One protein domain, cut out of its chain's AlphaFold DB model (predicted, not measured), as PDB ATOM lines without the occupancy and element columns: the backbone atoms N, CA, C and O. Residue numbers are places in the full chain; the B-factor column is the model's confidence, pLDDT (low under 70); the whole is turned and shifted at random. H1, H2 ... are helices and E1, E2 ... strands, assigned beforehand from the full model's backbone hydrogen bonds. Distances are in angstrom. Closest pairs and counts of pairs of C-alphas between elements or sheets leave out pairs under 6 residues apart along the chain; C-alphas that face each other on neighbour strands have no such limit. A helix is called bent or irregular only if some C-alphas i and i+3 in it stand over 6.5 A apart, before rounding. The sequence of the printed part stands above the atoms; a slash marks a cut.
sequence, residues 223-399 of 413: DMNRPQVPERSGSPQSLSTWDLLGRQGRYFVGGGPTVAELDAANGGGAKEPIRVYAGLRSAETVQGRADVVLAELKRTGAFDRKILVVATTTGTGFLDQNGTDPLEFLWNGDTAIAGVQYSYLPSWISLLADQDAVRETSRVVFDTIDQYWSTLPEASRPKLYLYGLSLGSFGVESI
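What this domain is: This is residues 223 to 399 of the 413 residues of an uncharacterized protein of Terrabacter sp. Soil811 (UniProt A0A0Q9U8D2). A twisted sheet of four parallel strands makes the middle of three layers, with H3, H6 and H7 over one face and H1 and H4 over the other. H2 lies beyond the ends where the strands begin, H5 beyond those where they finish. The printed part has 177 residues, class mixed, with seven named helices and four named strands in the order H1 H2 E1 H3 E2 H4 E3 H5 H6 E4 H7; the sheet's order is E1 E3 E2 E4. It is compact, with a radius of gyration of the C-alphas of 15.0 A and spans of 47 by 41 by 27 A.

Where its parts are: Pass residues 223 to 245, which hold no named element, and find C-alpha 246 at (301.883, 42.726, 147.717), where H1 begins and runs to 254. Then come H2, 259 to 266, E1, 274 to 278, H3, 286 to 299 and 20.1 A long, and E2, 307 to 312. H4, 321 to 330, is only just irregular: C-alphas 323 and 326 are 6.6 A apart. E3 is 335 to 340, 17.2 A, and H5 347 to 353. From C-alpha 355 at (302.227, 53.061, 129.925) H6 runs 26.6 A to 373; E4, 383 to 388, and H7, 391 to 397, follow.

How they stand to each other: Look across the sheet for N 276 and O 337 at 2.9 A between E1 and E3, N 309 and O 336 at 2.8 A between E3 and E2, and N 312 and O 387 at 2.8 A between E2 and E4. E2, H4, E3 form a strand-helix-strand unit, parallel neighbours with a helix between; E1, H3, E2 and E3, H5 H6, E4 are split units, with another strand between theirs; these three crossovers are right-handed. H3 touches H6, closest C-alphas Ala 290 and Val 365, 4.7 A. Residues 355 to 363 of H6 alone touch H7, closest C-alphas Arg 359 and Gly 395, 4.7 A. On the opposite face H1 lies over E1, height 8.3 A, and H4 over E3 and E2, 9.4 A. H2 touches H4, closest C-alphas Leu 262 and Phe 329, 5.9 A. H5 only just touches H7, with 3 pairs of C-alphas within 8 A, the closest Leu 351 and Leu 391, 6.4 A. Every O i to N i+4 pair is within hydrogen-bond range in H1, H2, H3 and H7; H4 has 3 of 6, H5 2 of 3, H6 14 of 15.

The domain as a whole: The farthest C-alphas, Gly 267 and Ala 353, are 46.7 A apart. The printed part has no cut and no long link. Its mean pLDDT is 91.5; residues 346 to 354 are under 70.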
ATOM      1  N   ASP A 223     294.063  44.603 159.702       74.44
ATOM      2  CA  ASP A 223     292.778  44.310 159.063       74.44
ATOM      3  C   ASP A 223     292.891  43.320 157.885       74.44
ATOM      4  O   ASP A 223     291.875  42.833 157.388       74.44
ATOM      5  N   MET A 224     294.106  42.998 157.424       78.31
ATOM      6  CA  MET A 224     294.322  42.072 156.311       78.31
ATOM      7  C   MET A 224     294.408  40.625 156.796       78.31
ATOM      8  O   MET A 224     295.482  40.114 157.120       78.31
ATOM      9  N   ASN A 225     293.279  39.926 156.746       83.12
ATOM     10  CA  ASN A 225     293.238  38.505 157.063       83.12
ATOM     11  C   ASN A 225     293.634  37.652 155.855       83.12
ATOM     12  O   ASN A 225     293.077  37.777 154.763       83.12
ATOM     13  N   ARG A 226     294.588  36.740 156.068       90.88
ATOM     14  CA  ARG A 226     294.979  35.744 155.067       90.88
ATOM     15  C   ARG A 226     293.790  34.810 154.781       90.88
ATOM     16  O   ARG A 226     293.288  34.201 155.732       90.88
ATOM     17  N   PRO A 227     293.373  34.628 153.514       92.44
ATOM     18  CA  PRO A 227     292.299  33.707 153.177       92.44
ATOM     19  C   PRO A 227     292.711  32.275 153.526       92.44
ATOM     20  O   PRO A 227     293.846  31.865 153.280       92.44
ATOM     21  N   GLN A 228     291.782  31.520 154.105       93.75
ATOM     22  CA  GLN A 228     291.973  30.096 154.412       93.75
ATOM     23  C   GLN A 228     291.346  29.185 153.350       93.75
ATOM     24  O   GLN A 228     291.658  27.998 153.294       93.75
ATOM     25  N   VAL A 229     290.477  29.747 152.508       95.00
ATOM     26  CA  VAL A 229     289.781  29.032 151.439       95.00
ATOM     27  C   VAL A 229     290.718  28.782 150.247       95.00
ATOM     28  O   VAL A 229     291.462  29.688 149.852       95.00
ATOM     29  N   PRO A 230     290.720  27.570 149.662       96.06
ATOM     30  CA  PRO A 230     291.637  27.211 148.581       96.06
ATOM     31  C   PRO A 230     291.386  27.979 147.273       96.06
ATOM     32  O   PRO A 230     292.307  28.088 146.461       96.06
ATOM     33  N   GLU A 231     290.191  28.534 147.063       96.69
ATOM     34  CA  GLU A 231     289.760  29.293 145.877       96.69
ATOM     35  C   GLU A 231     290.488  30.631 145.702       96.69
ATOM     36  O   GLU A 231     290.402  31.258 144.644       96.69
ATOM     37  N   ARG A 232     291.211  31.085 146.728       96.62
ATOM     38  CA  ARG A 232     291.850  32.399 146.745       96.62
ATOM     39  C   ARG A 232     293.365  32.276 146.839       96.62
ATOM     40  O   ARG A 232     293.894  31.457 147.600       96.62
ATOM     41  N   SER A 233     294.080  33.098 146.069       96.69
ATOM     42  CA  SER A 233     295.543  33.143 146.132       96.69
ATOM     43  C   SER A 233     296.028  33.611 147.507       96.69
ATOM     44  O   SER A 233     295.342  34.342 148.218       96.69
ATOM     45  N   GLY A 234     297.217  33.167 147.916       94.19
ATOM     46  CA  GLY A 234     297.753  33.417 149.255       94.19
ATOM     47  C   GLY A 234     297.224  32.487 150.348       94.19
ATOM     48  O   GLY A 234     297.771  32.511 151.452       94.19
ATOM     49  N   SER A 235     296.234  31.633 150.069       95.50
ATOM     50  CA  SER A 235     295.822  30.543 150.967       95.50
ATOM     51  C   SER A 235     296.953  29.527 151.202       95.50
ATOM     52  O   SER A 235     297.961  29.549 150.489       95.50
ATOM     53  N   PRO A 236     296.864  28.648 152.218       94.69
ATOM     54  CA  PRO A 236     297.864  27.595 152.435       94.69
ATOM     55  C   PRO A 236     298.101  26.682 151.221       94.69
ATOM     56  O   PRO A 236     299.187  26.132 151.084       94.69
ATOM     57  N   GLN A 237     297.108  26.545 150.339       93.94
ATOM     58  CA  GLN A 237     297.153  25.723 149.128       93.94
ATOM     59  C   GLN A 237     297.638  26.493 147.888       93.94
ATOM     60  O   GLN A 237     297.816  25.887 146.833       93.94
ATOM     61  N   SER A 238     297.808  27.816 147.982       94.50
ATOM     62  CA  SER A 238     298.202  28.664 146.857       94.50
ATOM     63  C   SER A 238     299.683  28.512 146.509       94.50
ATOM     64  O   SER A 238     300.541  28.429 147.388       94.50
ATOM     65  N   LEU A 239     299.985  28.549 145.212       85.69
ATOM     66  CA  LEU A 239     301.347  28.558 144.673       85.69
ATOM     67  C   LEU A 239     302.076  29.881 144.954       85.69
ATOM     68  O   LEU A 239     303.302  29.907 145.038       85.69
ATOM     69  N   SER A 240     301.330  30.982 145.112       86.81
ATOM     70  CA  SER A 240     301.874  32.283 145.505       86.81
ATOM     71  C   SER A 240     301.571  32.523 146.977       86.81
ATOM     72  O   SER A 240     300.415  32.687 147.372       86.81
ATOM     73  N   THR A 241     302.612  32.574 147.805       91.44
ATOM     74  CA  THR A 241     302.444  32.806 149.242       91.44
ATOM     75  C   THR A 241     301.842  34.185 149.513       91.44
ATOM     76  O   THR A 241     302.005  35.131 148.737       91.44
ATOM     77  N   TRP A 242     301.161  34.311 150.654       91.94
ATOM     78  CA  TRP A 242     300.550  35.559 151.123       91.94
ATOM     79  C   TRP A 242     301.511  36.760 151.085       91.94
ATOM     80  O   TRP A 242     301.130  37.879 150.733       91.94
ATOM     81  N   ASP A 243     302.790  36.525 151.382       89.69
ATOM     82  CA  ASP A 243     303.812  37.569 151.423       89.69
ATOM     83  C   ASP A 243     304.223  38.080 150.035       89.69
ATOM     84  O   ASP A 243     304.713  39.206 149.923       89.69
ATOM     85  N   LEU A 244     303.983  37.309 148.972       91.19
ATOM     86  CA  LEU A 244     304.355  37.669 147.600       91.19
ATOM     87  C   LEU A 244     303.277  38.463 146.855       91.19
ATOM     88  O   LEU A 244     303.590  39.085 145.844       91.19
ATOM     89  N   LEU A 245     302.037  38.496 147.358       91.25
ATOM     90  CA  LEU A 245     300.905  39.159 146.691       91.25
ATOM     91  C   LEU A 245     300.985  40.694 146.679       91.25
ATOM     92  O   LEU A 245     300.240  41.341 145.945       91.25
ATOM     93  N   GLY A 246     301.856  41.282 147.498       90.69
ATOM     94  CA  GLY A 246     301.883  42.726 147.717       90.69
ATOM     95  C   GLY A 246     300.650  43.230 148.470       90.69
ATOM     96  O   GLY A 246     299.721  42.484 148.791       90.69
ATOM     97  N   ARG A 247     300.628  44.522 148.791       90.50
ATOM     98  CA  ARG A 247     299.607  45.092 149.685       90.50
ATOM     99  C   ARG A 247     298.216  45.057 149.058       90.50
ATOM    100  O   ARG A 247     297.245  44.708 149.720       90.50
ATOM    101  N   GLN A 248     298.120  45.434 147.786       91.56
ATOM    102  CA  GLN A 248     296.833  45.510 147.093       91.56
ATOM    103  C   GLN A 248     296.294  44.132 146.714       91.56
ATOM    104  O   GLN A 248     295.093  43.902 146.830       91.56
ATOM    105  N   GLY A 249     297.179  43.195 146.359       93.19
ATOM    106  CA  GLY A 249     296.798  41.803 146.138       93.19
ATOM    107  C   GLY A 249     296.165  41.187 147.380       93.19
ATOM    108  O   GLY A 249     295.095  40.598 147.279       93.19
ATOM    109  N   ARG A 250     296.761  41.406 148.563       94.06
ATOM    110  CA  ARG A 250     296.212  40.943 149.853       94.06
ATOM    111  C   ARG A 250     294.821  41.499 150.149       94.06
ATOM    112  O   ARG A 250     293.956  40.732 150.552       94.06
ATOM    113  N   TYR A 251     294.579  42.792 149.913       92.00
ATOM    114  CA  TYR A 251     293.233  43.365 150.065       92.00
ATOM    115  C   TYR A 251     292.225  42.747 149.095       92.00
ATOM    116  O   TYR A 251     291.091  42.467 149.478       92.00
ATOM    117  N   PHE A 252     292.635  42.508 147.850       94.69
ATOM    118  CA  PHE A 252     291.769  41.903 146.848       94.69
ATOM    119  C   PHE A 252     291.389  40.459 147.214       94.69
ATOM    120  O   PHE A 252     290.204  40.131 147.231       94.69
ATOM    121  N   VAL A 253     292.362  39.610 147.562       95.00
ATOM    122  CA  VAL A 253     292.093  38.197 147.891       95.00
ATOM    123  C   VAL A 253     291.495  38.004 149.291       95.00
ATOM    124  O   VAL A 253     290.772  37.039 149.521       95.00
ATOM    125  N   GLY A 254     291.779  38.904 150.237       92.12
ATOM    126  CA  GLY A 254     291.253  38.844 151.603       92.12
ATOM    127  C   GLY A 254     289.855  39.453 151.757       92.12
ATOM    128  O   GLY A 254     289.166  39.127 152.715       92.12
ATOM    129  N   GLY A 255     289.436  40.325 150.834       90.75
ATOM    130  CA  GLY A 255     288.121  40.978 150.847       90.75
ATOM    131  C   GLY A 255     287.079  40.294 149.960       90.75
ATOM    132  O   GLY A 255     287.272  39.167 149.513       90.75
ATOM    133  N   GLY A 256     285.995  41.007 149.651       92.50
ATOM    134  CA  GLY A 256     284.904  40.504 148.814       92.50
ATOM    135  C   GLY A 256     283.797  39.780 149.572       92.50
ATOM    136  O   GLY A 256     284.009  39.396 150.724       92.50
ATOM    137  N   PRO A 257     282.639  39.575 148.924       94.88
ATOM    138  CA  PRO A 257     281.509  38.891 149.521       94.88
ATOM    139  C   PRO A 257     281.837  37.445 149.898       94.88
ATOM    140  O   PRO A 257     282.527  36.710 149.189       94.88
ATOM    141  N   THR A 258     281.302  37.045 151.039       94.75
ATOM    142  CA  THR A 258     281.296  35.669 151.532       94.75
ATOM    143  C   THR A 258     280.140  34.880 150.918       94.75
ATOM    144  O   THR A 258     279.122  35.452 150.527       94.75
ATOM    145  N   VAL A 259     280.241  33.546 150.901       96.88
ATOM    146  CA  VAL A 259     279.131  32.661 150.488       96.88
ATOM    147  C   VAL A 259     277.837  32.987 151.240       96.88
ATOM    148  O   VAL A 259     276.777  33.024 150.630       96.88
ATOM    149  N   ALA A 260     277.918  33.308 152.535       96.69
ATOM    150  CA  ALA A 260     276.752  33.665 153.340       96.69
ATOM    151  C   ALA A 260     276.079  34.971 152.878       96.69
ATOM    152  O   ALA A 260     274.853  35.044 152.830       96.69
ATOM    153  N   GLU A 261     276.857  35.996 152.518       97.00
ATOM    154  CA  GLU A 261     276.322  37.257 151.980       97.00
ATOM    155  C   GLU A 261     275.715  37.063 150.586       97.00
ATOM    156  O   GLU A 261     274.667  37.636 150.283       97.00
ATOM    157  N   LEU A 262     276.341  36.227 149.755       97.88
ATOM    158  CA  LEU A 262     275.829  35.868 148.431       97.88
ATOM    159  C   LEU A 262     274.514  35.087 148.534       97.88
ATOM    160  O   LEU A 262     273.538  35.438 147.873       97.88
ATOM    161  N   ASP A 263     274.454  34.083 149.409       97.56
ATOM    162  CA  ASP A 263     273.242  33.304 149.664       97.56
ATOM    163  C   ASP A 263     272.116  34.176 150.221       97.56
ATOM    164  O   ASP A 263     270.969  34.042 149.789       97.56
ATOM    165  N   ALA A 264     272.430  35.101 151.133       97.12
ATOM    166  CA  ALA A 264     271.457  36.045 151.674       97.12
ATOM    167  C   ALA A 264     270.883  36.978 150.593       97.12
ATOM    168  O   ALA A 264     269.704  37.327 150.652       97.12
ATOM    169  N   ALA A 265     271.692  37.365 149.602       96.31
ATOM    170  CA  ALA A 265     271.259  38.213 148.496       96.31
ATOM    171  C   ALA A 265     270.479  37.447 147.409       96.31
ATOM    172  O   ALA A 265     269.538  37.996 146.837       96.31
ATOM    173  N   ASN A 266     270.854  36.194 147.125       96.06
ATOM    174  CA  ASN A 266     270.386  35.447 145.950       96.06
ATOM    175  C   ASN A 266     269.500  34.227 146.259       96.06
ATOM    176  O   ASN A 266     269.004  33.588 145.332       96.06
ATOM    177  N   GLY A 267     269.271  33.898 147.532       93.12
ATOM    178  CA  GLY A 267     268.372  32.815 147.942       93.12
ATOM    179  C   GLY A 267     268.995  31.414 147.955       93.12
ATOM    180  O   GLY A 267     268.261  30.431 147.857       93.12
ATOM    181  N   GLY A 268     270.320  31.310 148.098       94.06
ATOM    182  CA  GLY A 268     271.035  30.036 148.243       94.06
ATOM    183  C   GLY A 268     271.836  29.585 147.012       94.06
ATOM    184  O   GLY A 268     271.680  30.099 145.903       94.06
ATOM    185  N   GLY A 269     272.682  28.567 147.203       94.81
ATOM    186  CA  GLY A 269     273.460  27.931 146.134       94.81
ATOM    187  C   GLY A 269     274.687  28.724 145.679       94.81
ATOM    188  O   GLY A 269     275.181  28.485 144.573       94.81
ATOM    189  N   ALA A 270     275.159  29.670 146.491       97.44
ATOM    190  CA  ALA A 270     276.363  30.427 146.209       97.44
ATOM    191  C   ALA A 270     277.601  29.525 146.214       97.44
ATOM    192  O   ALA A 270     277.718  28.565 146.980       97.44
ATOM    193  N   LYS A 271     278.551  29.852 145.341       97.69
ATOM    194  CA  LYS A 271     279.890  29.256 145.352       97.69
ATOM    195  C   LYS A 271     280.875  30.247 145.955       97.69
ATOM    196  O   LYS A 271     280.691  31.451 145.822       97.69
ATOM    197  N   GLU A 272     281.956  29.752 146.550       97.81
ATOM    198  CA  GLU A 272     283.067  30.621 146.948       97.81
ATOM    199  C   GLU A 272     283.665  31.282 145.687       97.81
ATOM    200  O   GLU A 272     284.046  30.546 144.757       97.81
ATOM    201  N   PRO A 273     283.725  32.628 145.610       98.06
ATOM    202  CA  PRO A 273     284.339  33.320 144.482       98.06
ATOM    203  C   PRO A 273     285.834  33.021 144.371       98.06
ATOM    204  O   PRO A 273     286.570  33.031 145.361       98.06
ATOM    205  N   ILE A 274     286.312  32.797 143.147       98.50
ATOM    206  CA  ILE A 274     287.739  32.584 142.896       98.50
ATOM    207  C   ILE A 274     288.421  33.934 142.686       98.50
ATOM    208  O   ILE A 274     288.104  34.671 141.749       98.50
ATOM    209  N   ARG A 275     289.424  34.227 143.515       97.75
ATOM    210  CA  ARG A 275     290.237  35.447 143.418       97.75
ATOM    211  C   ARG A 275     291.705  35.081 143.296       97.75
ATOM    212  O   ARG A 275     292.351  34.710 144.277       97.75
ATOM    213  N   VAL A 276     292.221  35.186 142.077       98.00
ATOM    214  CA  VAL A 276     293.608  34.862 141.742       98.00
ATOM    215  C   VAL A 276     294.415  36.139 141.581       98.00
ATOM    216  O   VAL A 276     293.992  37.082 140.911       98.00
ATOM    217  N   TYR A 277     295.596  36.177 142.187       97.06
ATOM    218  CA  TYR A 277     296.446  37.355 142.122       97.06
ATOM    219  C   TYR A 277     297.929  36.994 142.123       97.06
ATOM    220  O   TYR A 277     298.358  36.148 142.907       97.06
ATOM    221  N   ALA A 278     298.720  37.676 141.293       96.06
ATOM    222  CA  ALA A 278     300.181  37.640 141.363       96.06
ATOM    223  C   ALA A 278     300.741  39.036 141.647       96.06
ATOM    224  O   ALA A 278     300.470  40.002 140.926       96.06
ATOM    225  N   GLY A 279     301.541  39.136 142.708       93.69
ATOM    226  CA  GLY A 279     302.274  40.355 143.019       93.69
ATOM    227  C   GLY A 279     303.533  40.481 142.167       93.69
ATOM    228  O   GLY A 279     303.981  39.534 141.513       93.69
ATOM    229  N   LEU A 280     304.161  41.656 142.212       90.44
ATOM    230  CA  LEU A 280     305.391  41.923 141.455       90.44
ATOM    231  C   LEU A 280     306.526  40.947 141.782       90.44
ATOM    232  O   LEU A 280     307.356  40.672 140.921       90.44
ATOM    233  N   ARG A 281     306.542  40.436 143.019       89.88
ATOM    234  CA  ARG A 281     307.562  39.527 143.556       89.88
ATOM    235  C   ARG A 281     307.269  38.050 143.296       89.88
ATOM    236  O   ARG A 281     308.108  37.224 143.637       89.88
ATOM    237  N   SER A 282     306.110  37.708 142.731       90.88
ATOM    238  CA  SER A 282     305.748  36.313 142.445       90.88
ATOM    239  C   SER A 282     306.628  35.695 141.349       90.88
ATOM    240  O   SER A 282     306.823  34.485 141.350       90.88
ATOM    241  N   ALA A 283     307.177  36.508 140.438       92.94
ATOM    242  CA  ALA A 283     308.198  36.111 139.467       92.94
ATOM    243  C   ALA A 283     308.942  37.344 138.921       92.94
ATOM    244  O   ALA A 283     308.415  38.457 138.948       92.94
ATOM    245  N   GLU A 284     310.153  37.139 138.396       89.00
ATOM    246  CA  GLU A 284     311.004  38.223 137.878       89.00
ATOM    247  C   GLU A 284     310.485  38.821 136.562       89.00
ATOM    248  O   GLU A 284     310.591  40.028 136.340       89.00
ATOM    249  N   THR A 285     309.902  37.993 135.692       93.88
ATOM    250  CA  THR A 285     309.441  38.398 134.359       93.88
ATOM    251  C   THR A 285     307.923  38.546 134.300       93.88
ATOM    252  O   THR A 285     307.184  37.925 135.067       93.88
ATOM    253  N   VAL A 286     307.438  39.350 133.348       94.19
ATOM    254  CA  VAL A 286     305.997  39.475 133.072       94.19
ATOM    255  C   VAL A 286     305.397  38.110 132.716       94.19
ATOM    256  O   VAL A 286     304.368  37.746 133.282       94.19
ATOM    257  N   GLN A 287     306.073  37.334 131.859       97.25
ATOM    258  CA  GLN A 287     305.642  35.979 131.500       97.25
ATOM    259  C   GLN A 287     305.574  35.063 132.724       97.25
ATOM    260  O   GLN A 287     304.549  34.437 132.946       97.25
ATOM    261  N   GLY A 288     306.599  35.058 133.584       96.69
ATOM    262  CA  GLY A 288     306.586  34.229 134.790       96.69
ATOM    263  C   GLY A 288     305.428  34.574 135.731       96.69
ATOM    264  O   GLY A 288     304.818  33.683 136.316       96.69
ATOM    265  N   ARG A 289     305.059  35.858 135.845       96.06
ATOM    266  CA  ARG A 289     303.882  36.273 136.629       96.06
ATOM    267  C   ARG A 289     302.572  35.818 135.979       96.06
ATOM    268  O   ARG A 289     301.668  35.394 136.695       96.06
ATOM    269  N   ALA A 290     302.476  35.875 134.650       97.38
ATOM    270  CA  ALA A 290     301.332  35.343 133.912       97.38
ATOM    271  C   ALA A 290     301.199  33.820 134.080       97.38
ATOM    272  O   ALA A 290     300.093  33.327 134.303       97.38
ATOM    273  N   ASP A 291     302.314  33.090 134.069       97.62
ATOM    274  CA  ASP A 291     302.346  31.640 134.274       97.62
ATOM    275  C   ASP A 291     301.892  31.260 135.691       97.62
ATOM    276  O   ASP A 291     301.102  30.329 135.855       97.62
ATOM    277  N   VAL A 292     302.318  32.016 136.715       96.81
ATOM    278  CA  VAL A 292     301.841  31.848 138.102       96.81
ATOM    279  C   VAL A 292     300.327  32.045 138.188       96.81
ATOM    280  O   VAL A 292     299.641  31.232 138.807       96.81
ATOM    281  N   VAL A 293     299.785  33.085 137.542       97.69
ATOM    282  CA  VAL A 293     298.330  33.310 137.502       97.69
ATOM    283  C   VAL A 293     297.606  32.181 136.782       97.69
ATOM    284  O   VAL A 293     296.601  31.689 137.291       97.69
ATOM    285  N   LEU A 294     298.102  31.731 135.628       98.44
ATOM    286  CA  LEU A 294     297.489  30.621 134.901       98.44
ATOM    287  C   LEU A 294     297.496  29.332 135.734       98.44
ATOM    288  O   LEU A 294     296.504  28.600 135.744       98.44
ATOM    289  N   ALA A 295     298.588  29.053 136.446       98.06
ATOM    290  CA  ALA A 295     298.693  27.894 137.323       98.06
ATOM    291  C   ALA A 295     297.703  27.971 138.497       98.06
ATOM    292  O   ALA A 295     297.013  26.989 138.776       98.06
ATOM    293  N   GLU A 296     297.564  29.139 139.133       97.88
ATOM    294  CA  GLU A 296     296.557  29.366 140.175       97.88
ATOM    295  C   GLU A 296     295.132  29.203 139.634       97.88
ATOM    296  O   GLU A 296     294.340  28.496 140.247       97.88
ATOM    297  N   LEU A 297     294.818  29.761 138.459       98.38
ATOM    298  CA  LEU A 297     293.502  29.616 137.826       98.38
ATOM    299  C   LEU A 297     293.143  28.149 137.556       98.38
ATOM    300  O   LEU A 297     292.000  27.738 137.761       98.38
ATOM    301  N   LYS A 298     294.112  27.339 137.116       98.06
ATOM    302  CA  LYS A 298     293.914  25.892 136.947       98.06
ATOM    303  C   LYS A 298     293.688  25.204 138.291       98.06
ATOM    304  O   LYS A 298     292.754  24.421 138.414       98.06
ATOM    305  N   ARG A 299     294.510  25.517 139.299       97.69
ATOM    306  CA  ARG A 299     294.429  24.922 140.642       97.69
ATOM    307  C   ARG A 299     293.075  25.172 141.304       97.69
ATOM    308  O   ARG A 299     292.553  24.281 141.964       97.69
ATOM    309  N   THR A 300     292.517  26.368 141.145       97.81
ATOM    310  CA  THR A 300     291.250  26.757 141.777       97.81
ATOM    311  C   THR A 300     290.013  26.301 141.002       97.81
ATOM    312  O   THR A 300     288.903  26.559 141.457       97.81
ATOM    313  N   GLY A 301     290.160  25.678 139.826       97.44
ATOM    314  CA  GLY A 301     289.020  25.336 138.966       97.44
ATOM    315  C   GLY A 301     288.345  26.569 138.352       97.44
ATOM    316  O   GLY A 301     287.134  26.597 138.151       97.44
ATOM    317  N   ALA A 302     289.110  27.630 138.067       97.88
ATOM    318  CA  ALA A 302     288.566  28.871 137.505       97.88
ATOM    319  C   ALA A 302     287.920  28.673 136.127       97.88
ATOM    320  O   ALA A 302     286.996  29.393 135.756       97.88
ATOM    321  N   PHE A 303     288.401  27.682 135.379       98.31
ATOM    322  CA  PHE A 303     287.895  27.337 134.054       98.31
ATOM    323  C   PHE A 303     286.605  26.502 134.083       98.31
ATOM    324  O   PHE A 303     286.047  26.252 133.022       98.31
ATOM    325  N   ASP A 304     286.109  26.137 135.268       97.19
ATOM    326  CA  ASP A 304     284.807  25.482 135.457       97.19
ATOM    327  C   ASP A 304     283.725  26.470 135.939       97.19
ATOM    328  O   ASP A 304     282.579  26.089 136.197       97.19
ATOM    329  N   ARG A 305     284.084  27.752 136.106       97.94
ATOM    330  CA  ARG A 305     283.152  28.811 136.511       97.94
ATOM    331  C   ARG A 305     282.338  29.327 135.332       97.94
ATOM    332  O   ARG A 305     282.697  29.146 134.172       97.94
ATOM    333  N   LYS A 306     281.237  30.026 135.614       97.62
ATOM    334  CA  LYS A 306     280.429  30.662 134.555       97.62
ATOM    335  C   LYS A 306     281.147  31.835 133.896       97.62
ATOM    336  O   LYS A 306     281.019  32.024 132.681       97.62
ATOM    337  N   ILE A 307     281.887  32.619 134.679       97.69
ATOM    338  CA  ILE A 307     282.644  33.768 134.178       97.69
ATOM    339  C   ILE A 307     284.085  33.767 134.688       97.69
ATOM    340  O   ILE A 307     284.347  33.448 135.847       97.69
ATOM    341  N   LEU A 308     285.003  34.175 133.814       98.56
ATOM    342  CA  LEU A 308     286.402  34.445 134.127       98.56
ATOM    343  C   LEU A 308     286.718  35.882 133.709       98.56
ATOM    344  O   LEU A 308     286.568  36.241 132.544       98.56
ATOM    345  N   VAL A 309     287.158  36.703 134.654       98.19
ATOM    346  CA  VAL A 309     287.539  38.097 134.429       98.19
ATOM    347  C   VAL A 309     289.055  38.217 134.513       98.19
ATOM    348  O   VAL A 309     289.643  37.967 135.565       98.19
ATOM    349  N   VAL A 310     289.688  38.646 133.425       97.56
ATOM    350  CA  VAL A 310     291.100  39.047 133.429       97.56
ATOM    351  C   VAL A 310     291.151  40.548 133.687       97.56
ATOM    352  O   VAL A 310     290.814  41.372 132.832       97.56
ATOM    353  N   ALA A 311     291.513  40.900 134.915       96.00
ATOM    354  CA  ALA A 311     291.489  42.256 135.422       96.00
ATOM    355  C   ALA A 311     292.882  42.894 135.329       96.00
ATOM    356  O   ALA A 311     293.839  42.468 135.974       96.00
ATOM    357  N   THR A 312     292.992  43.971 134.553       92.88
ATOM    358  CA  THR A 312     294.186  44.816 134.558       92.88
ATOM    359  C   THR A 312     294.131  45.747 135.766       92.88
ATOM    360  O   THR A 312     293.218  46.567 135.900       92.88
ATOM    361  N   THR A 313     295.129  45.641 136.642       90.62
ATOM    362  CA  THR A 313     295.214  46.454 137.856       90.62
ATOM    363  C   THR A 313     295.534  47.919 137.546       90.62
ATOM    364  O   THR A 313     295.974  48.286 136.457       90.62
ATOM    365  N   THR A 314     295.371  48.794 138.533       83.44
ATOM    366  CA  THR A 314     296.003  50.125 138.513       83.44
ATOM    367  C   THR A 314     297.465  50.050 138.976       83.44
ATOM    368  O   THR A 314     297.920  48.968 139.346       83.44
ATOM    369  N   GLY A 315     298.196  51.177 138.959       78.19
ATOM    370  CA  GLY A 315     299.653  51.256 139.171       78.19
ATOM    371  C   GLY A 315     300.183  50.329 140.265       78.19
ATOM    372  O   GLY A 315     300.890  49.376 139.969       78.19
ATOM    373  N   THR A 316     299.740  50.524 141.510       81.12
ATOM    374  CA  THR A 316     300.194  49.742 142.675       81.12
ATOM    375  C   THR A 316     299.684  48.298 142.724       81.12
ATOM    376  O   THR A 316     299.894  47.632 143.731       81.12
ATOM    377  N   GLY A 317     298.935  47.826 141.725       87.06
ATOM    378  CA  GLY A 317     298.237  46.535 141.772       87.06
ATOM    379  C   GLY A 317     296.793  46.591 142.268       87.06
ATOM    380  O   GLY A 317     296.195  45.566 142.564       87.06
ATOM    381  N   PHE A 318     296.203  47.779 142.404       89.31
ATOM    382  CA  PHE A 318     294.865  47.890 142.989       89.31
ATOM    383  C   PHE A 318     293.761  47.499 141.997       89.31
ATOM    384  O   PHE A 318     293.743  47.996 140.863       89.31
ATOM    385  N   LEU A 319     292.852  46.641 142.471       91.50
ATOM    386  CA  LEU A 319     291.554  46.314 141.882       91.50
ATOM    387  C   LEU A 319     290.456  46.880 142.783       91.50
ATOM    388  O   LEU A 319     290.489  46.678 143.995       91.50
ATOM    389  N   ASP A 320     289.512  47.604 142.188       89.62
ATOM    390  CA  ASP A 320     288.435  48.258 142.926       89.62
ATOM    391  C   ASP A 320     287.323  47.259 143.261       89.62
ATOM    392  O   ASP A 320     286.740  46.656 142.359       89.62
ATOM    393  N   GLN A 321     286.999  47.136 144.551       90.75
ATOM    394  CA  GLN A 321     285.899  46.304 145.050       90.75
ATOM    395  C   GLN A 321     284.558  46.691 144.418       90.75
ATOM    396  O   GLN A 321     283.756  45.820 144.092       90.75
ATOM    397  N   ASN A 322     284.351  47.979 144.120       89.25
ATOM    398  CA  ASN A 322     283.141  48.441 143.433       89.25
ATOM    399  C   ASN A 322     283.048  47.941 141.981       89.25
ATOM    400  O   ASN A 322     281.979  47.995 141.379       89.25
ATOM    401  N   GLY A 323     284.159  47.475 141.402       88.25
ATOM    402  CA  GLY A 323     284.195  46.831 140.092       88.25
ATOM    403  C   GLY A 323     284.140  45.303 140.151       88.25
ATOM    404  O   GLY A 323     283.627  44.691 139.217       88.25
ATOM    405  N   THR A 324     284.658  44.683 141.216       93.94
ATOM    406  CA  THR A 324     284.758  43.218 141.331       93.94
ATOM    407  C   THR A 324     283.573  42.588 142.054       93.94
ATOM    408  O   THR A 324     283.018  41.608 141.569       93.94
ATOM    409  N   ASP A 325     283.148  43.155 143.181       95.50
ATOM    410  CA  ASP A 325     282.180  42.528 144.087       95.50
ATOM    411  C   ASP A 325     280.771  42.433 143.476       95.50
ATOM    412  O   ASP A 325     280.149  41.373 143.588       95.50
ATOM    413  N   PRO A 326     280.259  43.446 142.740       96.06
ATOM    414  CA  PRO A 326     278.954  43.331 142.089       96.06
ATOM    415  C   PRO A 326     278.860  42.169 141.092       96.06
ATOM    416  O   PRO A 326     277.781  41.604 140.918       96.06
ATOM    417  N   LEU A 327     279.971  41.783 140.447       95.00
ATOM    418  CA  LEU A 327     279.995  40.624 139.550       95.00
ATOM    419  C   LEU A 327     279.788  39.321 140.324       95.00
ATOM    420  O   LEU A 327     279.106  38.421 139.839       95.00
ATOM    421  N   GLU A 328     280.353  39.224 141.522       97.50
ATOM    422  CA  GLU A 328     280.216  38.047 142.376       97.50
ATOM    423  C   GLU A 328     278.786  37.927 142.912       97.50
ATOM    424  O   GLU A 328     278.227  36.834 142.870       97.50
ATOM    425  N   PHE A 329     278.136  39.039 143.278       97.44
ATOM    426  CA  PHE A 329     276.699  39.039 143.580       97.44
ATOM    427  C   PHE A 329     275.853  38.627 142.369       97.44
ATOM    428  O   PHE A 329     275.005  37.747 142.492       97.44
ATOM    429  N   LEU A 330     276.111  39.201 141.188       96.69
ATOM    430  CA  LEU A 330     275.334  38.938 139.970       96.69
ATOM    431  C   LEU A 330     275.376  37.465 139.529       96.69
ATOM    432  O   LEU A 330     274.398  36.949 138.990       96.69
ATOM    433  N   TRP A 331     276.508  36.792 139.740       96.81
ATOM    434  CA  TRP A 331     276.719  35.395 139.346       96.81
ATOM    435  C   TRP A 331     276.693  34.417 140.525       96.81
ATOM    436  O   TRP A 331     277.063  33.254 140.358       96.81
ATOM    437  N   ASN A 332     276.243  34.868 141.699       97.62
ATOM    438  CA  ASN A 332     276.167  34.084 142.932       97.62
ATOM    439  C   ASN A 332     277.487  33.366 143.290       97.62
ATOM    440  O   ASN A 332     277.517  32.182 143.628       97.62
ATOM    441  N   GLY A 333     278.604  34.072 143.108       97.31
ATOM    442  CA  GLY A 333     279.962  33.580 143.345       97.31
ATOM    443  C   GLY A 333     280.474  32.549 142.334       97.31
ATOM    444  O   GLY A 333     281.589  32.045 142.473       97.31
ATOM    445  N   ASP A 334     279.722  32.248 141.270       98.06
ATOM    446  CA  ASP A 334     280.184  31.417 140.150       98.06
ATOM    447  C   ASP A 334     281.113  32.203 139.202       98.06
ATOM    448  O   ASP A 334     280.881  32.337 137.996       98.06
ATOM    449  N   THR A 335     282.162  32.773 139.790       98.12
ATOM    450  CA  THR A 335     283.085  33.720 139.175       98.12
ATOM    451  C   THR A 335     284.531  33.335 139.456       98.12
ATOM    452  O   THR A 335     284.858  32.720 140.475       98.12
ATOM    453  N   ALA A 336     285.409  33.740 138.546       98.44
ATOM    454  CA  ALA A 336     286.838  33.820 138.780       98.44
ATOM    455  C   ALA A 336     287.360  35.180 138.314       98.44
ATOM    456  O   ALA A 336     287.054  35.613 137.205       98.44
ATOM    457  N   ILE A 337     288.151  35.856 139.144       98.38
ATOM    458  CA  ILE A 337     288.766  37.149 138.825       98.38
ATOM    459  C   ILE A 337     290.277  37.031 139.031       98.38
ATOM    460  O   ILE A 337     290.735  36.653 140.109       98.38
ATOM    461  N   ALA A 338     291.046  37.352 137.990       97.88
ATOM    462  CA  ALA A 338     292.503  37.265 137.971       97.88
ATOM    463  C   ALA A 338     293.145  38.648 137.815       97.88
ATOM    464  O   ALA A 338     292.787  39.378 136.893       97.88
ATOM    465  N   GLY A 339     294.122  38.984 138.660       95.69
ATOM    466  CA  GLY A 339     294.891  40.231 138.571       95.69
ATOM    467  C   GLY A 339     296.403  40.026 138.664       95.69
ATOM    468  O   GLY A 339     296.879  39.090 139.307       95.69
ATOM    469  N   VAL A 340     297.171  40.923 138.040       94.94
ATOM    470  CA  VAL A 340     298.643  40.945 138.125       94.94
ATOM    471  C   VAL A 340     299.138  42.356 138.406       94.94
ATOM    472  O   VAL A 340     298.824  43.288 137.668       94.94
ATOM    473  N   GLN A 341     299.959  42.503 139.443       92.56
ATOM    474  CA  GLN A 341     300.644  43.756 139.750       92.56
ATOM    475  C   GLN A 341     301.777  44.020 138.748       92.56
ATOM    476  O   GLN A 341     302.631  43.156 138.541       92.56
ATOM    477  N   TYR A 342     301.844  45.233 138.188       85.88
ATOM    478  CA  TYR A 342     302.924  45.642 137.273       85.88
ATOM    479  C   TYR A 342     303.806  46.786 137.792       85.88
ATOM    480  O   TYR A 342     304.872  47.012 137.226       85.88
ATOM    481  N   SER A 343     303.407  47.511 138.846       83.62
ATOM    482  CA  SER A 343     304.208  48.613 139.399       83.62
ATOM    483  C   SER A 343     304.037  48.767 140.917       83.62
ATOM    484  O   SER A 343     303.042  48.352 141.513       83.62
ATOM    485  N   TYR A 344     305.042  49.368 141.560       79.06
ATOM    486  CA  TYR A 344     304.945  49.867 142.938       79.06
ATOM    487  C   TYR A 344     304.417  51.307 142.979       79.06
ATOM    488  O   TYR A 344     304.141  51.844 144.054       79.06
ATOM    489  N   LEU A 345     304.308  51.959 141.819       75.38
ATOM    490  CA  LEU A 345     304.056  53.386 141.720       75.38
ATOM    491  C   LEU A 345     302.549  53.706 141.792       75.38
ATOM    492  O   LEU A 345     301.718  52.997 141.221       75.38
ATOM    493  N   PRO A 346     302.163  54.802 142.471       67.94
ATOM    494  CA  PRO A 346     300.807  55.335 142.398       67.94
ATOM    495  C   PRO A 346     300.394  55.664 140.957       67.94
ATOM    496  O   PRO A 346     301.201  56.162 140.173       67.94
ATOM    497  N   SER A 347     299.106  55.503 140.639       63.78
ATOM    498  CA  SER A 347     298.574  55.598 139.268       63.78
ATOM    499  C   SER A 347     298.890  56.905 138.524       63.78
ATOM    500  O   SER A 347     299.033  56.881 137.308       63.78
ATOM    501  N   TRP A 348     299.036  58.044 139.213       56.91
ATOM    502  CA  TRP A 348     299.403  59.319 138.572       56.91
ATOM    503  C   TRP A 348     300.872  59.367 138.132       56.91
ATOM    504  O   TRP A 348     301.187  60.045 137.157       56.91
ATOM    505  N   ILE A 349     301.755  58.642 138.829       64.06
ATOM    506  CA  ILE A 349     303.144  58.463 138.406       64.06
ATOM    507  C   ILE A 349     303.159  57.480 137.242       64.06
ATOM    508  O   ILE A 349     303.663  57.835 136.183       64.06
ATOM    509  N   SER A 350     302.524  56.309 137.388       62.22
ATOM    510  CA  SER A 350     302.459  55.291 136.330       62.22
ATOM    511  C   SER A 350     301.836  55.808 135.028       62.22
ATOM    512  O   SER A 350     302.265  55.406 133.955       62.22
ATOM    513  N   LEU A 351     300.892  56.756 135.071       56.78
ATOM    514  CA  LEU A 351     300.322  57.367 133.860       56.78
ATOM    515  C   LEU A 351     301.366  58.109 133.010       56.78
ATOM    516  O   LEU A 351     301.250  58.138 131.786       56.78
ATOM    517  N   LEU A 352     302.368  58.715 133.652       59.88
ATOM    518  CA  LEU A 352     303.451  59.445 132.988       59.88
ATOM    519  C   LEU A 352     304.599  58.524 132.547       59.88
ATOM    520  O   LEU A 352     305.471  58.964 131.803       59.88
ATOM    521  N   ALA A 353     304.623  57.290 133.048       60.47
ATOM    522  CA  ALA A 353     305.849  56.520 133.236       60.47
ATOM    523  C   ALA A 353     305.782  55.067 132.754       60.47
ATOM    524  O   ALA A 353     306.704  54.596 132.102       60.47
ATOM    525  N   ASP A 354     304.690  54.372 133.070       68.44
ATOM    526  CA  ASP A 354     304.557  52.912 132.989       68.44
ATOM    527  C   ASP A 354     303.500  52.497 131.952       68.44
ATOM    528  O   ASP A 354     302.943  51.401 132.016       68.44
ATOM    529  N   GLN A 355     303.192  53.368 130.986       74.06
ATOM    530  CA  GLN A 355     302.227  53.061 129.925       74.06
ATOM    531  C   GLN A 355     302.638  51.832 129.104       74.06
ATOM    532  O   GLN A 355     301.778  51.083 128.648       74.06
ATOM    533  N   ASP A 356     303.939  51.607 128.924       79.31
ATOM    534  CA  ASP A 356     304.440  50.426 128.225       79.31
ATOM    535  C   ASP A 356     304.363  49.178 129.113       79.31
ATOM    536  O   ASP A 356     303.885  48.144 128.652       79.31
ATOM    537  N   ALA A 357     304.716  49.291 130.398       82.12
ATOM    538  CA  ALA A 357     304.664  48.182 131.350       82.12
ATOM    539  C   ALA A 357     303.234  47.658 131.571       82.12
ATOM    540  O   ALA A 357     303.025  46.443 131.622       82.12
ATOM    541  N   VAL A 358     302.236  48.552 131.660       85.62
ATOM    542  CA  VAL A 358     300.828  48.135 131.755       85.62
ATOM    543  C   VAL A 358     300.367  47.454 130.464       85.62
ATOM    544  O   VAL A 358     299.717  46.418 130.540       85.62
ATOM    545  N   ARG A 359     300.751  47.960 129.278       87.94
ATOM    546  CA  ARG A 359     300.400  47.316 127.999       87.94
ATOM    547  C   ARG A 359     301.023  45.935 127.866       87.94
ATOM    548  O   ARG A 359     300.338  44.996 127.473       87.94
ATOM    549  N   GLU A 360     302.312  45.814 128.165       90.31
ATOM    550  CA  GLU A 360     303.024  44.539 128.111       90.31
ATOM    551  C   GLU A 360     302.404  43.535 129.084       90.31
ATOM    552  O   GLU A 360     302.048  42.435 128.674       90.31
ATOM    553  N   THR A 361     302.180  43.938 130.340       92.25
ATOM    554  CA  THR A 361     301.576  43.060 131.353       92.25
ATOM    555  C   THR A 361     300.173  42.621 130.954       92.25
ATOM    556  O   THR A 361     299.891  41.426 130.977       92.25
ATOM    557  N   SER A 362     299.305  43.545 130.529       93.06
ATOM    558  CA  SER A 362     297.949  43.204 130.085       93.06
ATOM    559  C   SER A 362     297.951  42.233 128.909       93.06
ATOM    560  O   SER A 362     297.186  41.274 128.928       93.06
ATOM    561  N   ARG A 363     298.817  42.445 127.908       94.25
ATOM    562  CA  ARG A 363     298.922  41.557 126.741       94.25
ATOM    563  C   ARG A 363     299.420  40.176 127.120       94.25
ATOM    564  O   ARG A 363     298.755  39.204 126.808       94.25
ATOM    565  N   VAL A 364     300.545  40.093 127.823       96.31
ATOM    566  CA  VAL A 364     301.163  38.809 128.178       96.31
ATOM    567  C   VAL A 364     300.238  37.981 129.069       96.31
ATOM    568  O   VAL A 364     300.056  36.790 128.825       96.31
ATOM    569  N   VAL A 365     299.607  38.602 130.070       96.62
ATOM    570  CA  VAL A 365     298.657  37.913 130.958       96.62
ATOM    571  C   VAL A 365     297.426  37.451 130.183       96.62
ATOM    572  O   VAL A 365     297.022  36.296 130.322       96.62
ATOM    573  N   PHE A 366     296.853  38.319 129.343       96.44
ATOM    574  CA  PHE A 366     295.714  37.951 128.513       96.44
ATOM    575  C   PHE A 366     296.054  36.817 127.548       96.44
ATOM    576  O   PHE A 366     295.364  35.807 127.564       96.44
ATOM    577  N   ASP A 367     297.125  36.946 126.763       96.00
ATOM    578  CA  ASP A 367     297.530  35.957 125.761       96.00
ATOM    579  C   ASP A 367     297.800  34.593 126.408       96.00
ATOM    580  O   ASP A 367     297.386  33.565 125.874       96.00
ATOM    581  N   THR A 368     298.428  34.580 127.589       97.88
ATOM    582  CA  THR A 368     298.708  33.353 128.353       97.88
ATOM    583  C   THR A 368     297.417  32.658 128.802       97.88
ATOM    584  O   THR A 368     297.282  31.439 128.670       97.88
ATOM    585  N   ILE A 369     296.438  33.418 129.308       97.69
ATOM    586  CA  ILE A 369     295.149  32.874 129.760       97.69
ATOM    587  C   ILE A 369     294.275  32.467 128.566       97.69
ATOM    588  O   ILE A 369     293.733  31.362 128.566       97.69
ATOM    589  N   ASP A 370     294.168  33.317 127.542       96.38
ATOM    590  CA  ASP A 370     293.402  33.075 126.312       96.38
ATOM    591  C   ASP A 370     293.924  31.851 125.556       96.38
ATOM    592  O   ASP A 370     293.144  31.021 125.087       96.38
ATOM    593  N   GLN A 371     295.247  31.672 125.486       96.25
ATOM    594  CA  GLN A 371     295.840  30.504 124.844       96.25
ATOM    595  C   GLN A 371     295.401  29.201 125.513       96.25
ATOM    596  O   GLN A 371     295.126  28.243 124.803       96.25
ATOM    597  N   TYR A 372     295.291  29.146 126.842       97.50
ATOM    598  CA  TYR A 372     294.748  27.963 127.511       97.50
ATOM    599  C   TYR A 372     293.223  27.878 127.374       97.50
ATOM    600  O   TYR A 372     292.697  26.832 126.996       97.50
ATOM    601  N   TRP A 373     292.512  28.978 127.623       97.62
ATOM    602  CA  TRP A 373     291.051  29.056 127.543       97.62
ATOM    603  C   TRP A 373     290.506  28.631 126.169       97.62
ATOM    604  O   TRP A 373     289.491  27.942 126.086       97.62
ATOM    605  N   SER A 374     291.205  28.978 125.087       96.12
ATOM    606  CA  SER A 374     290.837  28.616 123.713       96.12
ATOM    607  C   SER A 374     291.019  27.133 123.379       96.12
ATOM    608  O   SER A 374     290.429  26.669 122.406       96.12
ATOM    609  N   THR A 375     291.770  26.370 124.184       96.56
ATOM    610  CA  THR A 375     291.862  24.902 124.038       96.56
ATOM    611  C   THR A 375     290.662  24.161 124.626       96.56
ATOM    612  O   THR A 375     290.457  22.987 124.319       96.56
ATOM    613  N   LEU A 376     289.871  24.826 125.472       96.50
ATOM    614  CA  LEU A 376     288.715  24.227 126.126       96.50
ATOM    615  C   LEU A 376     287.514  24.164 125.170       96.50
ATOM    616  O   LEU A 376     287.340  25.071 124.348       96.50
ATOM    617  N   PRO A 377     286.637  23.147 125.293       96.25
ATOM    618  CA  PRO A 377     285.427  23.073 124.486       96.25
ATOM    619  C   PRO A 377     284.545  24.307 124.691       96.25
ATOM    620  O   PRO A 377     284.301  24.746 125.818       96.25
ATOM    621  N   GLU A 378     284.026  24.853 123.594       93.00
ATOM    622  CA  GLU A 378     283.254  26.098 123.618       93.00
ATOM    623  C   GLU A 378     281.998  26.019 124.495       93.00
ATOM    624  O   GLU A 378     281.628  27.008 125.123       93.00
ATOM    625  N   ALA A 379     281.387  24.837 124.597       92.44
ATOM    626  CA  ALA A 379     280.194  24.610 125.409       92.44
ATOM    627  C   ALA A 379     280.457  24.593 126.927       92.44
ATOM    628  O   ALA A 379     279.516  24.770 127.697       92.44
ATOM    629  N   SER A 380     281.700  24.362 127.365       91.12
ATOM    630  CA  SER A 380     282.052  24.211 128.787       91.12
ATOM    631  C   SER A 380     282.942  25.324 129.335       91.12
ATOM    632  O   SER A 380     283.072  25.441 130.547       91.12
ATOM    633  N   ARG A 381     283.582  26.124 128.476       95.81
ATOM    634  CA  ARG A 381     284.510  27.178 128.913       95.81
ATOM    635  C   ARG A 381     283.771  28.391 129.510       95.81
ATOM    636  O   ARG A 381     282.683  28.728 129.036       95.81
ATOM    637  N   PRO A 382     284.363  29.103 130.488       97.81
ATOM    638  CA  PRO A 382     283.762  30.295 131.076       97.81
ATOM    639  C   PRO A 382     283.628  31.395 130.027       97.81
ATOM    640  O   PRO A 382     284.440  31.490 129.103       97.81
ATOM    641  N   LYS A 383     282.676  32.307 130.216       97.38
ATOM    642  CA  LYS A 383     282.697  33.572 129.475       97.38
ATOM    643  C   LYS A 383     283.893  34.401 129.946       97.38
ATOM    644  O   LYS A 383     284.007  34.688 131.138       97.38
ATOM    645  N   LEU A 384     284.767  34.767 129.012       96.69
ATOM    646  CA  LEU A 384     285.964  35.554 129.286       96.69
ATOM    647  C   LEU A 384     285.648  37.052 129.184       96.69
ATOM    648  O   LEU A 384     285.204  37.526 128.139       96.69
ATOM    649  N   TYR A 385     285.891  37.793 130.263       96.31
ATOM    650  CA  TYR A 385     285.699  39.240 130.342       96.31
ATOM    651  C   TYR A 385     287.010  39.948 130.660       96.31
ATOM    652  O   TYR A 385     287.884  39.406 131.335       96.31
ATOM    653  N   LEU A 386     287.115  41.196 130.212       95.38
ATOM    654  CA  LEU A 386     288.225  42.081 130.537       95.38
ATOM    655  C   LEU A 386     287.725  43.214 131.417       95.38
ATOM    656  O   LEU A 386     286.681  43.807 131.149       95.38
ATOM    657  N   TYR A 387     288.491  43.521 132.455       94.38
ATOM    658  CA  TYR A 387     288.220  44.640 133.345       94.38
ATOM    659  C   TYR A 387     289.470  45.497 133.496       94.38
ATOM    660  O   TYR A 387     290.584  44.985 133.585       94.38
ATOM    661  N   GLY A 388     289.289  46.813 133.548       90.50
ATOM    662  CA  GLY A 388     290.370  47.747 133.814       90.50
ATOM    663  C   GLY A 388     289.821  49.085 134.280       90.50
ATOM    664  O   GLY A 388     288.889  49.620 133.681       90.50
ATOM    665  N   LEU A 389     290.427  49.637 135.330       84.50
ATOM    666  CA  LEU A 389     290.108  50.953 135.884       84.50
ATOM    667  C   LEU A 389     291.266  51.917 135.613       84.50
ATOM    668  O   LEU A 389     292.423  51.569 135.848       84.50
ATOM    669  N   SER A 390     290.978  53.157 135.210       84.25
ATOM    670  CA  SER A 390     291.994  54.203 135.022       84.25
ATOM    671  C   SER A 390     293.102  53.737 134.061       84.25
ATOM    672  O   SER A 390     292.812  53.378 132.923       84.25
ATOM    673  N   LEU A 391     294.366  53.688 134.495       78.12
ATOM    674  CA  LEU A 391     295.465  53.165 133.678       78.12
ATOM    675  C   LEU A 391     295.280  51.678 133.311       78.12
ATOM    676  O   LEU A 391     295.780  51.238 132.283       78.12
ATOM    677  N   GLY A 392     294.517  50.916 134.097       80.44
ATOM    678  CA  GLY A 392     294.154  49.546 133.748       80.44
ATOM    679  C   GLY A 392     293.245  49.458 132.519       80.44
ATOM    680  O   GLY A 392     293.373  48.520 131.740       80.44
ATOM    681  N   SER A 393     292.389  50.459 132.275       85.44
ATOM    682  CA  SER A 393     291.558  50.522 131.060       85.44
ATOM    683  C   SER A 393     292.430  50.653 129.805       85.44
ATOM    684  O   SER A 393     292.179  49.991 128.805       85.44
ATOM    685  N   PHE A 394     293.519  51.421 129.892       84.69
ATOM    686  CA  PHE A 394     294.506  51.538 128.816       84.69
ATOM    687  C   PHE A 394     295.227  50.211 128.524       84.69
ATOM    688  O   PHE A 394     295.529  49.897 127.371       84.69
ATOM    689  N   GLY A 395     295.485  49.406 129.559       85.44
ATOM    690  CA  GLY A 395     296.008  48.050 129.398       85.44
ATOM    691  C   GLY A 395     295.030  47.140 128.654       85.44
ATOM    692  O   GLY A 395     295.424  46.489 127.685       85.44
ATOM    693  N   VAL A 396     293.747  47.170 129.030       88.88
ATOM    694  CA  VAL A 396     292.674  46.427 128.343       88.88
ATOM    695  C   VAL A 396     292.559  46.824 126.869       88.88
ATOM    696  O   VAL A 396     292.550  45.950 126.010       88.88
ATOM    697  N   GLU A 397     292.551  48.121 126.549       88.31
ATOM    698  CA  GLU A 397     292.495  48.616 125.159       88.31
ATOM    699  C   GLU A 397     293.683  48.158 124.299       88.31
ATOM    700  O   GLU A 397     293.602  48.108 123.071       88.31
ATOM    701  N   SER A 398     294.811  47.825 124.928       86.69
ATOM    702  CA  SER A 398     296.008  47.399 124.211       86.69
ATOM    703  C   SER A 398     295.972  45.946 123.741       86.69
ATOM    704  O   SER A 398     296.795  45.577 122.889       86.69
ATOM    705  N   ILE A 399     295.048  45.146 124.281       88.94
ATOM    706  CA  ILE A 399     294.812  43.754 123.907       88.94
ATOM    707  C   ILE A 399     294.132  43.756 122.539       88.94
ATOM    708  O   ILE A 399     293.026  44.265 122.371       88.94
TER     709      ILE A 399